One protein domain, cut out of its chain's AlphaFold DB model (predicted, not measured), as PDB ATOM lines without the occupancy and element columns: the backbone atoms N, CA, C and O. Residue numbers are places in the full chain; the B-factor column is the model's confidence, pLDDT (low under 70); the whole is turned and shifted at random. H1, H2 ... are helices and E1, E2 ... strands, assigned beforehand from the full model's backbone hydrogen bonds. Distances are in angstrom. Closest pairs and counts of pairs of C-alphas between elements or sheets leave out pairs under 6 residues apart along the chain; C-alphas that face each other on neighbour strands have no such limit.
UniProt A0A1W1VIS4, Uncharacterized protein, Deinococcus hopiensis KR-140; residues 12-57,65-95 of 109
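What this domain is: This is residues 12 to 57 and 65 to 95 of the 109 residues of an uncharacterized protein of Deinococcus hopiensis KR-140 (UniProt A0A1W1VIS4). A small two-stranded hairpin, E1 and E2, sits at one end of an open, elongated model, with the first part of the long helix H1 beside it and the rest of H1 sticking out as an arm. Beyond a cut, the short H2 lies at the far end, and H3 heads back as a second free arm that touches no helix. The printed part has 77 residues, with two strands and then three helices in the order E1, E2, H1, H2, H3; the class is mostly helix and the sheet E1 - E2 is antiparallel. The whole is extended, with a radius of gyration of the C-alphas of 17.7 A, and spans 55 by 28 by 18 A, only just elongated.

How they stand to each other: E1, residues 22 to 26, and E2, residues 32 to 35, form an antiparallel hairpin, their directions 143 degrees apart. N 25 and O 33 are within hydrogen-bond range at 2.7 A, as are N 23 and O 35 at 2.9 A. H1, residues 37 to 57, has its closest C-alphas to E1 at Ala 40 and Tyr 25, 7.1 A apart. E2 and H1 are near each other, with 5 pairs of C-alphas within 10 A. H2, residues 65 to 68, and H3, residues 77 to 93, are apart from each other and from H1. Every O i to N i+4 pair is within range in H1 and H3; H2 is too short for such a pair, and its one O i to N i+3 pair is not within range.

Where its parts are: E1 begins at C-alpha 22, (-30.730, -29.106, 18.385). H1 is 30.1 A long and H3 24.3 A, ending at C-alpha 93, (-31.891, -33.513, 40.887).

The domain as a whole: The C-alphas farthest apart, of Pro 20 and Pro 72, are 55.8 A apart. Residues 58 to 64 are not printed, and C-alphas 57 and 65 are 12.2 A apart across this cut. No link printed whole is long. Residues 48 to 57, 66 to 73 and 75 to 95 stand free. The mean pLDDT of the printed part is 76.7, and residues 65 to 82 and residue 92 are under 70.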
ATOM      1  N   ARG A  12     -33.035 -25.221  17.436       83.31
ATOM      2  CA  ARG A  12     -32.821 -24.547  18.722       83.31
ATOM      3  C   ARG A  12     -31.507 -25.012  19.344       83.31
ATOM      4  O   ARG A  12     -30.767 -25.778  18.733       83.31
ATOM      5  N   LYS A  13     -31.150 -24.511  20.527       89.25
ATOM      6  CA  LYS A  13     -30.061 -25.134  21.296       89.25
ATOM      7  C   LYS A  13     -30.516 -26.523  21.740       89.25
ATOM      8  O   LYS A  13     -31.701 -26.733  21.948       89.25
ATOM      9  N   CYS A  14     -29.577 -27.452  21.859       88.38
ATOM     10  CA  CYS A  14     -29.847 -28.756  22.442       88.38
ATOM     11  C   CYS A  14     -30.276 -28.579  23.905       88.38
ATOM     12  O   CYS A  14     -29.495 -28.047  24.695       88.38
ATOM     13  N   ASP A  15     -31.459 -29.062  24.272       86.25
ATOM     14  CA  ASP A  15     -32.010 -28.940  25.626       86.25
ATOM     15  C   ASP A  15     -31.195 -29.746  26.652       86.25
ATOM     16  O   ASP A  15     -31.130 -29.393  27.825       86.25
ATOM     17  N   SER A  16     -30.477 -30.784  26.201       87.38
ATOM     18  CA  SER A  16     -29.638 -31.612  27.077       87.38
ATOM     19  C   SER A  16     -28.232 -31.049  27.317       87.38
ATOM     20  O   SER A  16     -27.719 -31.155  28.428       87.38
ATOM     21  N   CYS A  17     -27.559 -30.515  26.291       86.75
ATOM     22  CA  CYS A  17     -26.138 -30.136  26.400       86.75
ATOM     23  C   CYS A  17     -25.810 -28.717  25.921       86.75
ATOM     24  O   CYS A  17     -24.643 -28.335  25.895       86.75
ATOM     25  N   GLY A  18     -26.809 -27.937  25.502       88.50
ATOM     26  CA  GLY A  18     -26.657 -26.530  25.129       88.50
ATOM     27  C   GLY A  18     -25.944 -26.263  23.799       88.50
ATOM     28  O   GLY A  18     -25.808 -25.099  23.416       88.50
ATOM     29  N   THR A  19     -25.505 -27.301  23.075       88.12
ATOM     30  CA  THR A  19     -24.873 -27.132  21.756       88.12
ATOM     31  C   THR A  19     -25.839 -26.498  20.752       88.12
ATOM     32  O   THR A  19     -27.045 -26.757  20.805       88.12
ATOM     33  N   PRO A  20     -25.341 -25.658  19.827       80.31
ATOM     34  CA  PRO A  20     -26.160 -25.163  18.728       80.31
ATOM     35  C   PRO A  20     -26.595 -26.332  17.827       80.31
ATOM     36  O   PRO A  20     -25.896 -27.342  17.746       80.31
ATOM     37  N   ASN A  21     -27.723 -26.179  17.128       81.94
ATOM     38  CA  ASN A  21     -28.296 -27.165  16.193       81.94
ATOM     39  C   ASN A  21     -28.970 -28.386  16.850       81.94
ATOM     40  O   ASN A  21     -28.845 -29.514  16.373       81.94
ATOM     41  N   GLY A  22     -29.710 -28.167  17.935       86.00
ATOM     42  CA  GLY A  22     -30.730 -29.106  18.385       86.00
ATOM     43  C   GLY A  22     -31.858 -29.198  17.353       86.00
ATOM     44  O   GLY A  22     -32.417 -28.172  16.960       86.00
ATOM     45  N   VAL A  23     -32.161 -30.417  16.914       86.25
ATOM     46  CA  VAL A  23     -33.297 -30.741  16.042       86.25
ATOM     47  C   VAL A  23     -34.443 -31.289  16.875       86.25
ATOM     48  O   VAL A  23     -34.222 -31.817  17.964       86.25
ATOM     49  N   ILE A  24     -35.660 -31.169  16.357       88.62
ATOM     50  CA  ILE A  24     -36.865 -31.667  17.018       88.62
ATOM     51  C   ILE A  24     -36.753 -33.183  17.232       88.62
ATOM     52  O   ILE A  24     -36.550 -33.946  16.285       88.62
ATOM     53  N   TYR A  25     -36.908 -33.602  18.481       84.75
ATOM     54  CA  TYR A  25     -37.016 -34.982  18.917       84.75
ATOM     55  C   TYR A  25     -38.412 -35.199  19.500       84.75
ATOM     56  O   TYR A  25     -38.856 -34.469  20.388       84.75
ATOM     57  N   HIS A  26     -39.114 -36.194  18.964       85.12
ATOM     58  CA  HIS A  26     -40.450 -36.558  19.409       85.12
ATOM     59  C   HIS A  26     -40.354 -37.717  20.384       85.12
ATOM     60  O   HIS A  26     -39.976 -38.826  20.003       85.12
ATOM     61  N   HIS A  27     -40.731 -37.458  21.629       80.44
ATOM     62  CA  HIS A  27     -40.817 -38.496  22.638       80.44
ATOM     63  C   HIS A  27     -42.105 -39.288  22.486       80.44
ATOM     64  O   HIS A  27     -43.131 -38.782  22.024       80.44
ATOM     65  N   ARG A  28     -42.073 -40.544  22.928       71.31
ATOM     66  CA  ARG A  28     -43.223 -41.450  22.832       71.31
ATOM     67  C   ARG A  28     -44.429 -40.968  23.644       71.31
ATOM     68  O   ARG A  28     -45.565 -41.198  23.245       71.31
ATOM     69  N   GLU A  29     -44.180 -40.271  24.748       76.12
ATOM     70  CA  GLU A  29     -45.201 -39.712  25.644       76.12
ATOM     71  C   GLU A  29     -45.813 -38.401  25.112       76.12
ATOM     72  O   GLU A  29     -46.609 -37.757  25.791       76.12
ATOM     73  N   GLY A  30     -45.445 -37.986  23.895       77.69
ATOM     74  CA  GLY A  30     -46.020 -36.826  23.213       77.69
ATOM     75  C   GLY A  30     -45.352 -35.489  23.540       77.69
ATOM     76  O   GLY A  30     -45.746 -34.470  22.974       77.69
ATOM     77  N   HIS A  31     -44.333 -35.468  24.404       80.69
ATOM     78  CA  HIS A  31     -43.508 -34.281  24.605       80.69
ATOM     79  C   HIS A  31     -42.489 -34.109  23.469       80.69
ATOM     80  O   HIS A  31     -42.096 -35.059  22.787       80.69
ATOM     81  N   VAL A  32     -42.093 -32.860  23.235       84.69
ATOM     82  CA  VAL A  32     -41.180 -32.476  22.158       84.69
ATOM     83  C   VAL A  32     -40.019 -31.702  22.758       84.69
ATOM     84  O   VAL A  32     -40.240 -30.716  23.458       84.69
ATOM     85  N   GLU A  33     -38.801 -32.132  22.451       88.75
ATOM     86  CA  GLU A  33     -37.559 -31.485  22.885       88.75
ATOM     87  C   GLU A  33     -36.615 -31.295  21.695       88.75
ATOM     88  O   GLU A  33     -36.793 -31.902  20.637       88.75
ATOM     89  N   HIS A  34     -35.595 -30.454  21.844       89.56
ATOM     90  CA  HIS A  34     -34.571 -30.235  20.828       89.56
ATOM     91  C   HIS A  34     -33.267 -30.924  21.228       89.56
ATOM     92  O   HIS A  34     -32.606 -30.527  22.185       89.56
ATOM     93  N   TYR A  35     -32.819 -31.909  20.448       89.19
ATOM     94  CA  TYR A  35     -31.568 -32.626  20.698       89.19
ATOM     95  C   TYR A  35     -30.581 -32.515  19.546       89.19
ATOM     96  O   TYR A  35     -30.937 -32.588  18.375       89.19
ATOM     97  N   CYS A  36     -29.295 -32.354  19.869       89.50
ATOM     98  CA  CYS A  36     -28.238 -32.550  18.881       89.50
ATOM     99  C   CYS A  36     -28.103 -34.051  18.550       89.50
ATOM    100  O   CYS A  36     -28.492 -34.885  19.376       89.50
ATOM    101  N   PRO A  37     -27.497 -34.434  17.408       85.44
ATOM    102  CA  PRO A  37     -27.415 -35.837  16.983       85.44
ATOM    103  C   PRO A  37     -26.857 -36.785  18.054       85.44
ATOM    104  O   PRO A  37     -27.366 -37.884  18.249       85.44
ATOM    105  N   ARG A  38     -25.854 -36.329  18.816       86.19
ATOM    106  CA  ARG A  38     -25.248 -37.113  19.900       86.19
ATOM    107  C   ARG A  38     -26.199 -37.319  21.084       86.19
ATOM    108  O   ARG A  38     -26.249 -38.416  21.632       86.19
ATOM    109  N   CYS A  39     -26.939 -36.285  21.489       86.25
ATOM    110  CA  CYS A  39     -27.917 -36.396  22.575       86.25
ATOM    111  C   CYS A  39     -29.128 -37.227  22.151       86.25
ATOM    112  O   CYS A  39     -29.554 -38.068  22.931       86.25
ATOM    113  N   ALA A  40     -29.604 -37.070  20.913       86.62
ATOM    114  CA  ALA A  40     -30.689 -37.876  20.361       86.62
ATOM    115  C   ALA A  40     -30.315 -39.366  20.302       86.62
ATOM    116  O   ALA A  40     -31.091 -40.214  20.730       86.62
ATOM    117  N   GLN A  41     -29.102 -39.695  19.843       86.00
ATOM    118  CA  GLN A  41     -28.616 -41.079  19.825       86.00
ATOM    119  C   GLN A  41     -28.510 -41.663  21.238       86.00
ATOM    120  O   GLN A  41     -28.925 -42.794  21.473       86.00
ATOM    121  N   ARG A  42     -27.967 -40.890  22.188       85.56
ATOM    122  CA  ARG A  42     -27.879 -41.312  23.591       85.56
ATOM    123  C   ARG A  42     -29.268 -41.562  24.179       85.56
ATOM    124  O   ARG A  42     -29.459 -42.567  24.852       85.56
ATOM    125  N   TYR A  43     -30.215 -40.668  23.915       85.19
ATOM    126  CA  TYR A  43     -31.585 -40.795  24.393       85.19
ATOM    127  C   TYR A  43     -32.272 -42.033  23.807       85.19
ATOM    128  O   TYR A  43     -32.791 -42.846  24.555       85.19
ATOM    129  N   ALA A  44     -32.148 -42.267  22.497       83.50
ATOM    130  CA  ALA A  44     -32.696 -43.460  21.849       83.50
ATOM    131  C   ALA A  44     -32.160 -44.777  22.451       83.50
ATOM    132  O   ALA A  44     -32.897 -45.759  22.557       83.50
ATOM    133  N   LEU A  45     -30.886 -44.809  22.864       84.56
ATOM    134  CA  LEU A  45     -30.313 -45.959  23.570       84.56
ATOM    135  C   LEU A  45     -30.916 -46.130  24.968       84.56
ATOM    136  O   LEU A  45     -31.234 -47.257  25.344       84.56
ATOM    137  N   TYR A  46     -31.089 -45.036  25.718       83.19
ATOM    138  CA  TYR A  46     -31.736 -45.079  27.030       83.19
ATOM    139  C   TYR A  46     -33.185 -45.545  26.933       83.19
ATOM    140  O   TYR A  46     -33.560 -46.455  27.664       83.19
ATOM    141  N   ASP A  47     -33.952 -45.008  25.989       82.81
ATOM    142  CA  ASP A  47     -35.328 -45.428  25.727       82.81
ATOM    143  C   ASP A  47     -35.402 -46.917  25.402       82.81
ATOM    144  O   ASP A  47     -36.195 -47.655  25.982       82.81
ATOM    145  N   THR A  48     -34.534 -47.395  24.509       83.25
ATOM    146  CA  THR A  48     -34.504 -48.813  24.129       83.25
ATOM    147  C   THR A  48     -34.185 -49.703  25.330       83.25
ATOM    148  O   THR A  48     -34.858 -50.712  25.544       83.25
ATOM    149  N   ALA A  49     -33.189 -49.324  26.137       80.94
ATOM    150  CA  ALA A  49     -32.824 -50.061  27.342       80.94
ATOM    151  C   ALA A  49     -33.962 -50.061  28.372       80.94
ATOM    152  O   ALA A  49     -34.269 -51.106  28.944       80.94
ATOM    153  N   TYR A  50     -34.618 -48.914  28.561       82.31
ATOM    154  CA  TYR A  50     -35.771 -48.770  29.441       82.31
ATOM    155  C   TYR A  50     -36.925 -49.672  28.994       82.31
ATOM    156  O   TYR A  50     -37.421 -50.460  29.793       82.31
ATOM    157  N   PHE A  51     -37.297 -49.647  27.710       81.44
ATOM    158  CA  PHE A  51     -38.373 -50.495  27.184       81.44
ATOM    159  C   PHE A  51     -38.058 -51.982  27.303       81.44
ATOM    160  O   PHE A  51     -38.936 -52.780  27.636       81.44
ATOM    161  N   GLN A  52     -36.814 -52.373  27.034       85.75
ATOM    162  CA  GLN A  52     -36.406 -53.763  27.177       85.75
ATOM    163  C   GLN A  52     -36.473 -54.211  28.641       85.75
ATOM    164  O   GLN A  52     -36.979 -55.300  28.916       85.75
ATOM    165  N   LEU A  53     -36.003 -53.378  29.572       82.81
ATOM    166  CA  LEU A  53     -36.075 -53.662  31.001       82.81
ATOM    167  C   LEU A  53     -37.528 -53.742  31.480       82.81
ATOM    168  O   LEU A  53     -37.889 -54.701  32.157       82.81
ATOM    169  N   GLU A  54     -38.375 -52.788  31.091       83.25
ATOM    170  CA  GLU A  54     -39.801 -52.781  31.427       83.25
ATOM    171  C   GLU A  54     -40.487 -54.067  30.947       83.25
ATOM    172  O   GLU A  54     -41.203 -54.717  31.711       83.25
ATOM    173  N   ALA A  55     -40.230 -54.480  29.701       82.06
ATOM    174  CA  ALA A  55     -40.776 -55.713  29.145       82.06
ATOM    175  C   ALA A  55     -40.302 -56.954  29.919       82.06
ATOM    176  O   ALA A  55     -41.105 -57.838  30.212       82.06
ATOM    177  N   GLN A  56     -39.018 -57.018  30.286       83.25
ATOM    178  CA  GLN A  56     -38.474 -58.131  31.068       83.25
ATOM    179  C   GLN A  56     -39.069 -58.197  32.477       83.25
ATOM    180  O   GLN A  56     -39.452 -59.279  32.923       83.25
ATOM    181  N   VAL A  57     -39.188 -57.056  33.160       80.62
ATOM    182  CA  VAL A  57     -39.812 -56.974  34.487       80.62
ATOM    183  C   VAL A  57     -41.275 -57.394  34.409       80.62
ATOM    184  O   VAL A  57     -41.712 -58.213  35.213       80.62
ATOM    185  N   VAL A  65     -46.959 -64.081  39.132       66.94
ATOM    186  CA  VAL A  65     -48.379 -63.983  39.519       66.94
ATOM    187  C   VAL A  65     -49.108 -65.315  39.313       66.94
ATOM    188  O   VAL A  65     -49.888 -65.727  40.171       66.94
ATOM    189  N   GLY A  66     -48.811 -66.036  38.225       61.44
ATOM    190  CA  GLY A  66     -49.373 -67.369  37.979       61.44
ATOM    191  C   GLY A  66     -48.933 -68.437  38.991       61.44
ATOM    192  O   GLY A  66     -49.671 -69.389  39.234       61.44
ATOM    193  N   ILE A  67     -47.757 -68.271  39.605       63.16
ATOM    194  CA  ILE A  67     -47.188 -69.196  40.601       63.16
ATOM    195  C   ILE A  67     -47.668 -68.850  42.013       63.16
ATOM    196  O   ILE A  67     -47.928 -69.740  42.820       63.16
ATOM    197  N   TRP A  68     -47.782 -67.562  42.325       57.66
ATOM    198  CA  TRP A  68     -48.153 -67.089  43.656       57.66
ATOM    199  C   TRP A  68     -49.632 -67.287  43.985       57.66
ATOM    200  O   TRP A  68     -49.992 -67.325  45.163       57.66
ATOM    201  N   GLY A  69     -50.483 -67.449  42.967       52.88
ATOM    202  CA  GLY A  69     -51.930 -67.410  43.145       52.88
ATOM    203  C   GLY A  69     -52.394 -66.040  43.652       52.88
ATOM    204  O   GLY A  69     -51.601 -65.179  44.038       52.88
ATOM    205  N   THR A  70     -53.704 -65.806  43.651       50.66
ATOM    206  CA  THR A  70     -54.312 -64.600  44.231       50.66
ATOM    207  C   THR A  70     -54.202 -64.638  45.757       50.66
ATOM    208  O   THR A  70     -55.170 -64.916  46.462       50.66
ATOM    209  N   SER A  71     -53.003 -64.395  46.284       46.25
ATOM    210  CA  SER A  71     -52.780 -64.275  47.720       46.25
ATOM    211  C   SER A  71     -53.354 -62.931  48.201       46.25
ATOM    212  O   SER A  71     -52.979 -61.883  47.666       46.25
ATOM    213  N   PRO A  72     -54.291 -62.903  49.163       45.94
ATOM    214  CA  PRO A  72     -54.806 -61.649  49.704       45.94
ATOM    215  C   PRO A  72     -53.665 -60.852  50.353       45.94
ATOM    216  O   PRO A  72     -52.985 -61.366  51.238       45.94
ATOM    217  N   GLY A  73     -53.459 -59.602  49.928       53.62
ATOM    218  CA  GLY A  73     -52.421 -58.724  50.483       53.62
ATOM    219  C   GLY A  73     -51.139 -58.599  49.656       53.62
ATOM    220  O   GLY A  73     -50.123 -58.171  50.203       53.62
ATOM    221  N   ILE A  74     -51.162 -58.945  48.360       56.75
ATOM    222  CA  ILE A  74     -50.071 -58.602  47.435       56.75
ATOM    223  C   ILE A  74     -49.864 -57.085  47.473       56.75
ATOM    224  O   ILE A  74     -50.717 -56.312  47.038       56.75
ATOM    225  N   ILE A  75     -48.729 -56.681  48.040       55.00
ATOM    226  CA  ILE A  75     -48.210 -55.320  47.972       55.00
ATOM    227  C   ILE A  75     -48.002 -55.013  46.492       55.00
ATOM    228  O   ILE A  75     -47.336 -55.785  45.797       55.00
ATOM    229  N   ASP A  76     -48.581 -53.915  46.010       61.97
ATOM    230  CA  ASP A  76     -48.385 -53.474  44.636       61.97
ATOM    231  C   ASP A  76     -46.903 -53.126  44.427       61.97
ATOM    232  O   ASP A  76     -46.400 -52.072  44.824       61.97
ATOM    233  N   LEU A  77     -46.174 -54.070  43.829       60.88
ATOM    234  CA  LEU A  77     -44.769 -53.919  43.471       60.88
ATOM    235  C   LEU A  77     -44.558 -52.723  42.533       60.88
ATOM    236  O   LEU A  77     -43.494 -52.110  42.584       60.88
ATOM    237  N   SER A  78     -45.556 -52.358  41.721       59.47
ATOM    238  CA  SER A  78     -45.489 -51.173  40.865       59.47
ATOM    239  C   SER A  78     -45.439 -49.896  41.699       59.47
ATOM    240  O   SER A  78     -44.591 -49.039  41.449       59.47
ATOM    241  N   GLU A  79     -46.272 -49.801  42.738       62.94
ATOM    242  CA  GLU A  79     -46.292 -48.654  43.647       62.94
ATOM    243  C   GLU A  79     -44.951 -48.498  44.376       62.94
ATOM    244  O   GLU A  79     -44.380 -47.404  44.409       62.94
ATOM    245  N   GLN A  80     -44.389 -49.590  44.905       66.50
ATOM    246  CA  GLN A  80     -43.104 -49.527  45.611       66.50
ATOM    247  C   GLN A  80     -41.930 -49.191  44.689       66.50
ATOM    248  O   GLN A  80     -41.084 -48.368  45.049       66.50
ATOM    249  N   LEU A  81     -41.879 -49.777  43.490       66.88
ATOM    250  CA  LEU A  81     -40.854 -49.443  42.501       66.88
ATOM    251  C   LEU A  81     -40.979 -47.986  42.039       66.88
ATOM    252  O   LEU A  81     -39.963 -47.305  41.895       66.88
ATOM    253  N   GLY A  82     -42.204 -47.475  41.896       67.94
ATOM    254  CA  GLY A  82     -42.465 -46.064  41.617       67.94
ATOM    255  C   GLY A  82     -41.932 -45.135  42.713       67.94
ATOM    256  O   GLY A  82     -41.267 -44.144  42.411       67.94
ATOM    257  N   GLN A  83     -42.139 -45.477  43.990       74.31
ATOM    258  CA  GLN A  83     -41.609 -44.706  45.125       74.31
ATOM    259  C   GLN A  83     -40.074 -44.703  45.172       74.31
ATOM    260  O   GLN A  83     -39.468 -43.676  45.482       74.31
ATOM    261  N   ILE A  84     -39.434 -45.833  44.858       73.25
ATOM    262  CA  ILE A  84     -37.969 -45.935  44.779       73.25
ATOM    263  C   ILE A  84     -37.439 -45.088  43.614       73.25
ATOM    264  O   ILE A  84     -36.510 -44.303  43.805       73.25
ATOM    265  N   GLY A  85     -38.057 -45.193  42.434       70.19
ATOM    266  CA  GLY A  85     -37.695 -44.393  41.263       70.19
ATOM    267  C   GLY A  85     -37.829 -42.888  41.511       70.19
ATOM    268  O   GLY A  85     -36.935 -42.126  41.149       70.19
ATOM    269  N   GLY A  86     -38.896 -42.465  42.197       77.06
ATOM    270  CA  GLY A  86     -39.094 -41.071  42.601       77.06
ATOM    271  C   GLY A  86     -37.972 -40.551  43.504       77.06
ATOM    272  O   GLY A  86     -37.392 -39.507  43.216       77.06
ATOM    273  N   LYS A  87     -37.592 -41.317  44.536       77.56
ATOM    274  CA  LYS A  87     -36.485 -40.949  45.438       77.56
ATOM    275  C   LYS A  87     -35.150 -40.820  44.706       77.56
ATOM    276  O   LYS A  87     -34.440 -39.843  44.914       77.56
ATOM    277  N   LEU A  88     -34.836 -41.759  43.811       71.00
ATOM    278  CA  LEU A  88     -33.614 -41.707  42.999       71.00
ATOM    279  C   LEU A  88     -33.588 -40.476  42.083       71.00
ATOM    280  O   LEU A  88     -32.551 -39.830  41.934       71.00
ATOM    281  N   LEU A  89     -34.725 -40.125  41.477       71.38
ATOM    282  CA  LEU A  89     -34.832 -38.929  40.645       71.38
ATOM    283  C   LEU A  89     -34.634 -37.646  41.464       71.38
ATOM    284  O   LEU A  89     -33.971 -36.718  40.997       71.38
ATOM    285  N   ASP A  90     -35.187 -37.593  42.674       79.44
ATOM    286  CA  ASP A  90     -35.025 -36.456  43.580       79.44
ATOM    287  C   ASP A  90     -33.572 -36.316  44.052       79.44
ATOM    288  O   ASP A  90     -33.018 -35.220  44.008       79.44
ATOM    289  N   GLU A  91     -32.910 -37.420  44.405       80.12
ATOM    290  CA  GLU A  91     -31.484 -37.445  44.752       80.12
ATOM    291  C   GLU A  91     -30.587 -37.033  43.572       80.12
ATOM    292  O   GLU A  91     -29.601 -36.311  43.753       80.12
ATOM    293  N   TYR A  92     -30.937 -37.436  42.346       69.12
ATOM    294  CA  TYR A  92     -30.248 -37.002  41.130       69.12
ATOM    295  C   TYR A  92     -30.395 -35.491  40.908       69.12
ATOM    296  O   TYR A  92     -29.399 -34.798  40.690       69.12
ATOM    297  N   LYS A  93     -31.618 -34.956  41.014       71.62
ATOM    298  CA  LYS A  93     -31.891 -33.513  40.887       71.62
ATOM    299  C   LYS A  93     -31.222 -32.695  41.990       71.62
ATOM    300  O   LYS A  93     -30.780 -31.578  41.733       71.62
ATOM    301  N   ALA A  94     -31.134 -33.250  43.195       81.19
ATOM    302  CA  ALA A  94     -30.441 -32.645  44.327       81.19
ATOM    303  C   ALA A  94     -28.908 -32.745  44.219       81.19
ATOM    304  O   ALA A  94     -28.202 -32.118  45.006       81.19
ATOM    305  N   GLY A  95     -28.380 -33.520  43.263       75.25
ATOM    306  CA  GLY A  95     -26.944 -33.758  43.112       75.25
ATOM    307  C   GLY A  95     -26.333 -34.567  44.261       75.25
ATOM    308  O   GLY A  95     -25.117 -34.538  44.445       75.25
TER     309      GLY A  95